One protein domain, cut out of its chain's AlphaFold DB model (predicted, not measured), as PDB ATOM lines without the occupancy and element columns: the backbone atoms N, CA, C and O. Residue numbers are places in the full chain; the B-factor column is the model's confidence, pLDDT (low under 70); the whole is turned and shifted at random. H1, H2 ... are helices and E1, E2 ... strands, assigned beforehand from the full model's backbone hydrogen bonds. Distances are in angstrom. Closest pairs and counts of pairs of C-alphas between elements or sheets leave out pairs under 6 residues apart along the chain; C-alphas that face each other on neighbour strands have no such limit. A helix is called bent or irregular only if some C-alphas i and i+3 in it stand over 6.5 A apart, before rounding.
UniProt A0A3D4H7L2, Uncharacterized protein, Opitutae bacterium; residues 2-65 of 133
ATOM      1  N   ARG A   2     -21.971  -6.746   9.142       82.50
ATOM      2  CA  ARG A   2     -21.194  -5.803   8.325       82.50
ATOM      3  C   ARG A   2     -22.126  -5.176   7.293       82.50
ATOM      4  O   ARG A   2     -22.566  -5.871   6.385       82.50
ATOM      5  N   PHE A   3     -22.442  -3.896   7.462       91.44
ATOM      6  CA  PHE A   3     -23.248  -3.136   6.504       91.44
ATOM      7  C   PHE A   3     -22.385  -2.587   5.363       91.44
ATOM      8  O   PHE A   3     -21.150  -2.638   5.424       91.44
ATOM      9  N   ARG A   4     -23.042  -2.066   4.317       94.00
ATOM     10  CA  ARG A   4     -22.376  -1.270   3.276       94.00
ATOM     11  C   ARG A   4     -21.610  -0.112   3.921       94.00
ATOM     12  O   ARG A   4     -21.954   0.330   5.021       94.00
ATOM     13  N   LYS A   5     -20.551   0.341   3.247       94.69
ATOM     14  CA  LYS A   5     -19.750   1.479   3.711       94.69
ATOM     15  C   LYS A   5     -20.685   2.666   3.978       94.69
ATOM     16  O   LYS A   5     -21.617   2.885   3.213       94.69
ATOM     17  N   ASP A   6     -20.474   3.346   5.101       93.38
ATOM     18  CA  ASP A   6     -21.268   4.502   5.541       93.38
ATOM     19  C   ASP A   6     -22.790   4.241   5.616       93.38
ATOM     20  O   ASP A   6     -23.588   5.170   5.582       93.38
ATOM     21  N   MET A   7     -23.195   2.965   5.734       94.19
ATOM     22  CA  MET A   7     -24.593   2.516   5.696       94.19
ATOM     23  C   MET A   7     -25.350   2.969   4.444       94.19
ATOM     24  O   MET A   7     -26.559   3.172   4.488       94.19
ATOM     25  N   GLU A   8     -24.650   3.097   3.316       96.06
ATOM     26  CA  GLU A   8     -25.254   3.510   2.055       96.06
ATOM     27  C   GLU A   8     -26.517   2.693   1.754       96.06
ATOM     28  O   GLU A   8     -26.500   1.461   1.815       96.06
ATOM     29  N   GLY A   9     -27.634   3.382   1.510       96.38
ATOM     30  CA  GLY A   9     -28.947   2.785   1.261       96.38
ATOM     31  C   GLY A   9     -29.457   1.843   2.358       96.38
ATOM     32  O   GLY A   9     -30.281   0.987   2.055       96.38
ATOM     33  N   VAL A  10     -28.936   1.897   3.587       97.38
ATOM     34  CA  VAL A  10     -29.405   1.109   4.736       97.38
ATOM     35  C   VAL A  10     -29.938   2.054   5.805       97.38
ATOM     36  O   VAL A  10     -29.213   2.910   6.301       97.38
ATOM     37  N   THR A  11     -31.183   1.838   6.223       97.44
ATOM     38  CA  THR A  11     -31.832   2.639   7.265       97.44
ATOM     39  C   THR A  11     -32.126   1.761   8.480       97.44
ATOM     40  O   THR A  11     -32.932   0.829   8.380       97.44
ATOM     41  N   PRO A  12     -31.500   2.019   9.641       97.19
ATOM     42  CA  PRO A  12     -31.875   1.368  10.892       97.19
ATOM     43  C   PRO A  12     -33.311   1.716  11.293       97.19
ATOM     44  O   PRO A  12     -33.689   2.883  11.284       97.19
ATOM     45  N   ILE A  13     -34.088   0.711  11.696       97.25
ATOM     46  CA  ILE A  13     -35.464   0.882  12.192       97.25
ATOM     47  C   ILE A  13     -35.509   0.693  13.706       97.25
ATOM     48  O   ILE A  13     -36.032   1.536  14.427       97.25
ATOM     49  N   LEU A  14     -34.908  -0.392  14.201       96.31
ATOM     50  CA  LEU A  14     -34.814  -0.681  15.629       96.31
ATOM     51  C   LEU A  14     -33.347  -0.739  16.028       96.31
ATOM     52  O   LEU A  14     -32.570  -1.529  15.486       96.31
ATOM     53  N   SER A  15     -32.981   0.102  16.990       95.44
ATOM     54  CA  SER A  15     -31.623   0.196  17.516       95.44
ATOM     55  C   SER A  15     -31.658   0.349  19.025       95.44
ATOM     56  O   SER A  15     -32.486   1.084  19.558       95.44
ATOM     57  N   ALA A  16     -30.737  -0.314  19.712       93.62
ATOM     58  CA  ALA A  16     -30.572  -0.169  21.149       93.62
ATOM     59  C   ALA A  16     -29.096  -0.280  21.526       93.62
ATOM     60  O   ALA A  16     -28.302  -0.888  20.812       93.62
ATOM     61  N   VAL A  17     -28.730   0.283  22.675       92.62
ATOM     62  CA  VAL A  17     -27.469  -0.061  23.336       92.62
ATOM     63  C   VAL A  17     -27.788  -1.186  24.319       92.62
ATOM     64  O   VAL A  17     -28.554  -0.944  25.256       92.62
ATOM     65  N   PRO A  18     -27.278  -2.412  24.115       88.50
ATOM     66  CA  PRO A  18     -27.554  -3.501  25.033       88.50
ATOM     67  C   PRO A  18     -26.909  -3.214  26.401       88.50
ATOM     68  O   PRO A  18     -25.853  -2.577  26.469       88.50
ATOM     69  N   PRO A  19     -27.526  -3.672  27.500       87.12
ATOM     70  CA  PRO A  19     -26.904  -3.644  28.817       87.12
ATOM     71  C   PRO A  19     -25.563  -4.393  28.827       87.12
ATOM     72  O   PRO A  19     -25.440  -5.463  28.230       87.12
ATOM     73  N   GLN A  20     -24.557  -3.833  29.503       84.69
ATOM     74  CA  GLN A  20     -23.208  -4.414  29.546       84.69
ATOM     75  C   GLN A  20     -23.168  -5.761  30.280       84.69
ATOM     76  O   GLN A  20     -22.385  -6.629  29.910       84.69
ATOM     77  N   ASP A  21     -24.038  -5.958  31.270       84.88
ATOM     78  CA  ASP A  21     -24.151  -7.183  32.071       84.88
ATOM     79  C   ASP A  21     -24.723  -8.378  31.293       84.88
ATOM     80  O   ASP A  21     -24.611  -9.516  31.744       84.88
ATOM     81  N   LEU A  22     -25.306  -8.144  30.112       80.94
ATOM     82  CA  LEU A  22     -25.786  -9.208  29.224       80.94
ATOM     83  C   LEU A  22     -24.707  -9.728  28.266       80.94
ATOM     84  O   LEU A  22     -24.966 -10.671  27.517       80.94
ATOM     85  N   LEU A  23     -23.515  -9.125  28.260       81.94
ATOM     86  CA  LEU A  23     -22.419  -9.559  27.405       81.94
ATOM     87  C   LEU A  23     -21.497 -10.530  28.150       81.94
ATOM     88  O   LEU A  23     -20.810 -10.123  29.086       81.94
ATOM     89  N   PRO A  24     -21.427 -11.806  27.735       81.56
ATOM     90  CA  PRO A  24     -20.521 -12.763  28.349       81.56
ATOM     91  C   PRO A  24     -19.056 -12.381  28.092       81.56
ATOM     92  O   PRO A  24     -18.663 -12.024  26.977       81.56
ATOM     93  N   GLU A  25     -18.226 -12.514  29.128       79.69
ATOM     94  CA  GLU A  25     -16.791 -12.206  29.061       79.69
ATOM     95  C   GLU A  25     -16.037 -13.139  28.107       79.69
ATOM     96  O   GLU A  25     -15.083 -12.727  27.446       79.69
ATOM     97  N   LYS A  26     -16.477 -14.400  28.025       80.75
ATOM     98  CA  LYS A  26     -15.816 -15.442  27.242       80.75
ATOM     99  C   LYS A  26     -16.344 -15.500  25.810       80.75
ATOM    100  O   LYS A  26     -17.544 -15.675  25.577       80.75
ATOM    101  N   ASP A  27     -15.408 -15.465  24.869       79.69
ATOM    102  CA  ASP A  27     -15.679 -15.668  23.450       79.69
ATOM    103  C   ASP A  27     -16.235 -17.077  23.189       79.69
ATOM    104  O   ASP A  27     -15.741 -18.086  23.698       79.69
ATOM    105  N   HIS A  28     -17.285 -17.137  22.374       75.06
ATOM    106  CA  HIS A  28     -17.934 -18.363  21.924       75.06
ATOM    107  C   HIS A  28     -18.585 -18.096  20.567       75.06
ATOM    108  O   HIS A  28     -18.939 -16.961  20.263       75.06
ATOM    109  N   HIS A  29     -18.829 -19.138  19.774       74.94
ATOM    110  CA  HIS A  29     -19.522 -19.010  18.484       74.94
ATOM    111  C   HIS A  29     -20.997 -18.573  18.620       74.94
ATOM    112  O   HIS A  29     -21.626 -18.208  17.633       74.94
ATOM    113  N   HIS A  30     -21.525 -18.567  19.847       67.88
ATOM    114  CA  HIS A  30     -22.843 -18.026  20.203       67.88
ATOM    115  C   HIS A  30     -22.772 -16.744  21.059       67.88
ATOM    116  O   HIS A  30     -23.807 -16.257  21.498       67.88
ATOM    117  N   ASN A  31     -21.574 -16.194  21.294       70.19
ATOM    118  CA  ASN A  31     -21.349 -15.046  22.179       70.19
ATOM    119  C   ASN A  31     -20.741 -13.850  21.431       70.19
ATOM    120  O   ASN A  31     -20.335 -13.943  20.272       70.19
ATOM    121  N   SER A  32     -20.651 -12.712  22.124       74.25
ATOM    122  CA  SER A  32     -19.992 -11.507  21.619       74.25
ATOM    123  C   SER A  32     -18.492 -11.721  21.398       74.25
ATOM    124  O   SER A  32     -17.826 -12.329  22.233       74.25
ATOM    125  N   THR A  33     -17.961 -11.143  20.325       85.56
ATOM    126  CA  THR A  33     -16.518 -10.986  20.093       85.56
ATOM    127  C   THR A  33     -15.946  -9.829  20.931       85.56
ATOM    128  O   THR A  33     -16.720  -8.987  21.408       85.56
ATOM    129  N   PRO A  34     -14.609  -9.707  21.071       88.62
ATOM    130  CA  PRO A  34     -13.986  -8.551  21.722       88.62
ATOM    131  C   PRO A  34     -14.439  -7.212  21.126       88.62
ATOM    132  O   PRO A  34     -14.747  -6.280  21.868       88.62
ATOM    133  N   ASP A  35     -14.574  -7.142  19.799       88.00
ATOM    134  CA  ASP A  35     -15.039  -5.937  19.106       88.00
ATOM    135  C   ASP A  35     -16.484  -5.581  19.462       88.00
ATOM    136  O   ASP A  35     -16.792  -4.413  19.701       88.00
ATOM    137  N   ALA A  36     -17.370  -6.581  19.544       85.94
ATOM    138  CA  ALA A  36     -18.757  -6.367  19.944       85.94
ATOM    139  C   ALA A  36     -18.848  -5.868  21.394       85.94
ATOM    140  O   ALA A  36     -19.592  -4.927  21.673       85.94
ATOM    141  N   ARG A  37     -18.041  -6.425  22.311       88.94
ATOM    142  CA  ARG A  37     -17.958  -5.927  23.694       88.94
ATOM    143  C   ARG A  37     -17.452  -4.491  23.756       88.94
ATOM    144  O   ARG A  37     -18.048  -3.664  24.442       88.94
ATOM    145  N   ALA A  38     -16.398  -4.172  23.008       90.88
ATOM    146  CA  ALA A  38     -15.858  -2.819  22.946       90.88
ATOM    147  C   ALA A  38     -16.873  -1.815  22.370       90.88
ATOM    148  O   ALA A  38     -16.983  -0.703  22.883       90.88
ATOM    149  N   ALA A  39     -17.643  -2.201  21.348       90.88
ATOM    150  CA  ALA A  39     -18.696  -1.363  20.774       90.88
ATOM    151  C   ALA A  39     -19.787  -1.030  21.797       90.88
ATOM    152  O   ALA A  39     -20.151   0.132  21.975       90.88
ATOM    153  N   VAL A  40     -20.251  -2.025  22.551       91.00
ATOM    154  CA  VAL A  40     -21.244  -1.800  23.609       91.00
ATOM    155  C   VAL A  40     -20.662  -0.989  24.769       91.00
ATOM    156  O   VAL A  40     -21.347  -0.122  25.310       91.00
ATOM    157  N   ALA A  41     -19.388  -1.191  25.119       91.25
ATOM    158  CA  ALA A  41     -18.698  -0.380  26.123       91.25
ATOM    159  C   ALA A  41     -18.626   1.105  25.722       91.25
ATOM    160  O   ALA A  41     -18.850   1.978  26.559       91.25
ATOM    161  N   ARG A  42     -18.408   1.392  24.430       94.69
ATOM    162  CA  ARG A  42     -18.493   2.745  23.848       94.69
ATOM    163  C   ARG A  42     -19.921   3.268  23.685       94.69
ATOM    164  O   ARG A  42     -20.098   4.443  23.379       94.69
ATOM    165  N   ARG A  43     -20.927   2.430  23.954       93.25
ATOM    166  CA  ARG A  43     -22.360   2.704  23.767       93.25
ATOM    167  C   ARG A  43     -22.761   2.894  22.304       93.25
ATOM    168  O   ARG A  43     -23.722   3.608  22.017       93.25
ATOM    169  N   ASP A  44     -22.062   2.223  21.397       93.38
ATOM    170  CA  ASP A  44     -22.419   2.200  19.984       93.38
ATOM    171  C   ASP A  44     -23.796   1.530  19.819       93.38
ATOM    172  O   ASP A  44     -24.065   0.470  20.405       93.38
ATOM    173  N   LEU A  45     -24.677   2.136  19.018       93.50
ATOM    174  CA  LEU A  45     -25.998   1.576  18.729       93.50
ATOM    175  C   LEU A  45     -25.868   0.216  18.039       93.50
ATOM    176  O   LEU A  45     -25.144   0.064  17.058       93.50
ATOM    177  N   GLN A  46     -26.619  -0.764  18.537       92.88
ATOM    178  CA  GLN A  46     -26.748  -2.078  17.926       92.88
ATOM    179  C   GLN A  46     -28.086  -2.148  17.194       92.88
ATOM    180  O   GLN A  46     -29.152  -2.029  17.801       92.88
ATOM    181  N   HIS A  47     -28.025  -2.311  15.877       95.06
ATOM    182  CA  HIS A  47     -29.207  -2.395  15.025       95.06
ATOM    183  C   HIS A  47     -29.773  -3.815  15.059       95.06
ATOM    184  O   HIS A  47     -29.060  -4.767  14.760       95.06
ATOM    185  N   VAL A  48     -31.052  -3.957  15.409       94.50
ATOM    186  CA  VAL A  48     -31.766  -5.250  15.461       94.50
ATOM    187  C   VAL A  48     -32.859  -5.357  14.399       94.50
ATOM    188  O   VAL A  48     -33.386  -6.442  14.159       94.50
ATOM    189  N   MET A  49     -33.165  -4.242  13.730       97.50
ATOM    190  CA  MET A  49     -33.969  -4.197  12.514       97.50
ATOM    191  C   MET A  49     -33.484  -3.075  11.600       97.50
ATOM    192  O   MET A  49     -33.202  -1.972  12.074       97.50
ATOM    193  N   TRP A  50     -33.416  -3.336  10.300       97.94
ATOM    194  CA  TRP A  50     -33.035  -2.355   9.284       97.94
ATOM    195  C   TRP A  50     -33.751  -2.643   7.968       97.94
ATOM    196  O   TRP A  50     -34.128  -3.782   7.693       97.94
ATOM    197  N   VAL A  51     -33.883  -1.614   7.140       97.81
ATOM    198  CA  VAL A  51     -34.285  -1.735   5.737       97.81
ATOM    199  C   VAL A  51     -33.122  -1.367   4.825       97.81
ATOM    200  O   VAL A  51     -32.195  -0.669   5.237       97.81
ATOM    201  N   SER A  52     -33.152  -1.851   3.591       97.50
ATOM    202  CA  SER A  52     -32.161  -1.545   2.569       97.50
ATOM    203  C   SER A  52     -32.820  -1.286   1.224       97.50
ATOM    204  O   SER A  52     -33.653  -2.083   0.792       97.50
ATOM    205  N   GLU A  53     -32.390  -0.227   0.549       97.62
ATOM    206  CA  GLU A  53     -32.752   0.097  -0.832       97.62
ATOM    207  C   GLU A  53     -31.510  -0.017  -1.719       97.62
ATOM    208  O   GLU A  53     -30.392   0.321  -1.313       97.62
ATOM    209  N   ASN A  54     -31.695  -0.538  -2.927       95.62
ATOM    210  CA  ASN A  54     -30.662  -0.610  -3.955       95.62
ATOM    211  C   ASN A  54     -30.973   0.378  -5.084       95.62
ATOM    212  O   ASN A  54     -32.126   0.746  -5.291       95.62
ATOM    213  N   GLU A  55     -29.957   0.753  -5.861       94.50
ATOM    214  CA  GLU A  55     -30.089   1.718  -6.967       94.50
ATOM    215  C   GLU A  55     -31.142   1.314  -8.009       94.50
ATOM    216  O   GLU A  55     -31.801   2.161  -8.602       94.50
ATOM    217  N   ASN A  56     -31.345   0.009  -8.204       95.38
ATOM    218  CA  ASN A  56     -32.359  -0.531  -9.111       95.38
ATOM    219  C   ASN A  56     -33.790  -0.511  -8.534       95.38
ATOM    220  O   ASN A  56     -34.692  -1.097  -9.128       95.38
ATOM    221  N   GLY A  57     -33.994   0.101  -7.364       94.62
ATOM    222  CA  GLY A  57     -35.281   0.190  -6.678       94.62
ATOM    223  C   GLY A  57     -35.675  -1.057  -5.886       94.62
ATOM    224  O   GLY A  57     -36.731  -1.049  -5.257       94.62
ATOM    225  N   SER A  58     -34.858  -2.120  -5.881       96.94
ATOM    226  CA  SER A  58     -35.135  -3.295  -5.047       96.94
ATOM    227  C   SER A  58     -34.970  -2.981  -3.559       96.94
ATOM    228  O   SER A  58     -34.093  -2.213  -3.154       96.94
ATOM    229  N   ARG A  59     -35.827  -3.608  -2.751       97.88
ATOM    230  CA  ARG A  59     -35.943  -3.385  -1.311       97.88
ATOM    231  C   ARG A  59     -35.746  -4.680  -0.539       97.88
ATOM    232  O   ARG A  59     -36.149  -5.749  -0.985       97.88
ATOM    233  N   GLY A  60     -35.157  -4.568   0.643       97.31
ATOM    234  CA  GLY A  60     -34.998  -5.669   1.586       97.31
ATOM    235  C   GLY A  60     -35.069  -5.172   3.021       97.31
ATOM    236  O   GLY A  60     -34.892  -3.985   3.283       97.31
ATOM    237  N   PHE A  61     -35.315  -6.074   3.964       97.62
ATOM    238  CA  PHE A  61     -35.197  -5.771   5.385       97.62
ATOM    239  C   PHE A  61     -34.556  -6.941   6.126       97.62
ATOM    240  O   PHE A  61     -34.600  -8.082   5.665       97.62
ATOM    241  N   GLY A  62     -33.941  -6.648   7.267       96.31
ATOM    242  CA  GLY A  62     -33.425  -7.648   8.193       96.31
ATOM    243  C   GLY A  62     -33.946  -7.396   9.600       96.31
ATOM    244  O   GLY A  62     -34.151  -6.248   9.993       96.31
ATOM    245  N   PHE A  63     -34.176  -8.474  10.346       96.19
ATOM    246  CA  PHE A  63     -34.684  -8.443  11.714       96.19
ATOM    247  C   PHE A  63     -34.127  -9.623  12.514       96.19
ATOM    248  O   PHE A  63     -34.173 -10.760  12.051       96.19
ATOM    249  N   THR A  64     -33.612  -9.370  13.721       92.00
ATOM    250  CA  THR A  64     -32.982 -10.403  14.568       92.00
ATOM    251  C   THR A  64     -33.845 -10.834  15.759       92.00
ATOM    252  O   THR A  64     -33.355 -11.539  16.637       92.00
ATOM    253  N   GLY A  65     -35.112 -10.410  15.835       88.81
ATOM    254  CA  GLY A  65     -35.992 -10.681  16.983       88.81
ATOM    255  C   GLY A  65     -36.916 -11.899  16.846       88.81
ATOM    256  O   GLY A  65     -37.719 -12.139  17.743       88.81
TER     257      GLY A  65
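What this domain is: This is residues 2 to 65 of the 133 residues of an uncharacterized protein of Opitutae bacterium (UniProt A0A3D4H7L2). A bent, twisted ribbon of three antiparallel strands makes one end of an elongated model, and a long loop with one short helix, H1, makes the other. Hairpin E2 and E3 has E1 beside E2, and the sheet's order is E1, E2, E3. The printed part has 64 residues, with three named strands and one named helix in the order E1, H1, E2, E3; the class is mixed, helices and strands, with under half of the residues in named elements. It is loose, with a radius of gyration of the C-alphas of 13.9 A and spans of 43 by 22 by 22 A.

Where its parts are: Find C-alpha 10 at (-29.405, 1.109, 4.736); from there E1 runs through residues 10 to 16, 16.5 A. H1 is residues 34 to 41, 10.4 A. E2, residues 46 to 53, spans 19.8 A and bends by 70 degrees at residue 49. E3, residues 59 to 63, 14.0 A, ends at C-alpha 63, (-34.684, -8.443, 11.714).

How they stand to each other: Look first at E1 and E2, antiparallel at 162 degrees, where N 11 and O 51 are 2.9 A apart, within hydrogen-bond range. E2 and E3, a hairpin, are antiparallel at 167 degrees; N 52 and O 60 are within range at 2.8 A. The sheet is twisted, its C-alphas up to 4.2 A off the best plane. H1 is only just not on it, with 4 pairs of C-alphas within 10 A. The closest C-alphas of H1 and E2 are those of Val 40 and Gln 46, 7.9 A apart; H1 and E3 are apart. In H1 every O i to N i+4 pair is within hydrogen-bond range.

The domain as a whole: The C-alphas farthest apart, those of Glu 25 and Asn 56, are 42.8 A apart. The printed part has no cut. Look to residues 17 to 33 for the long link from E1 to H1; the other two links are tight. Mean pLDDT of the printed part is 90.5, and residue 30 is under 70.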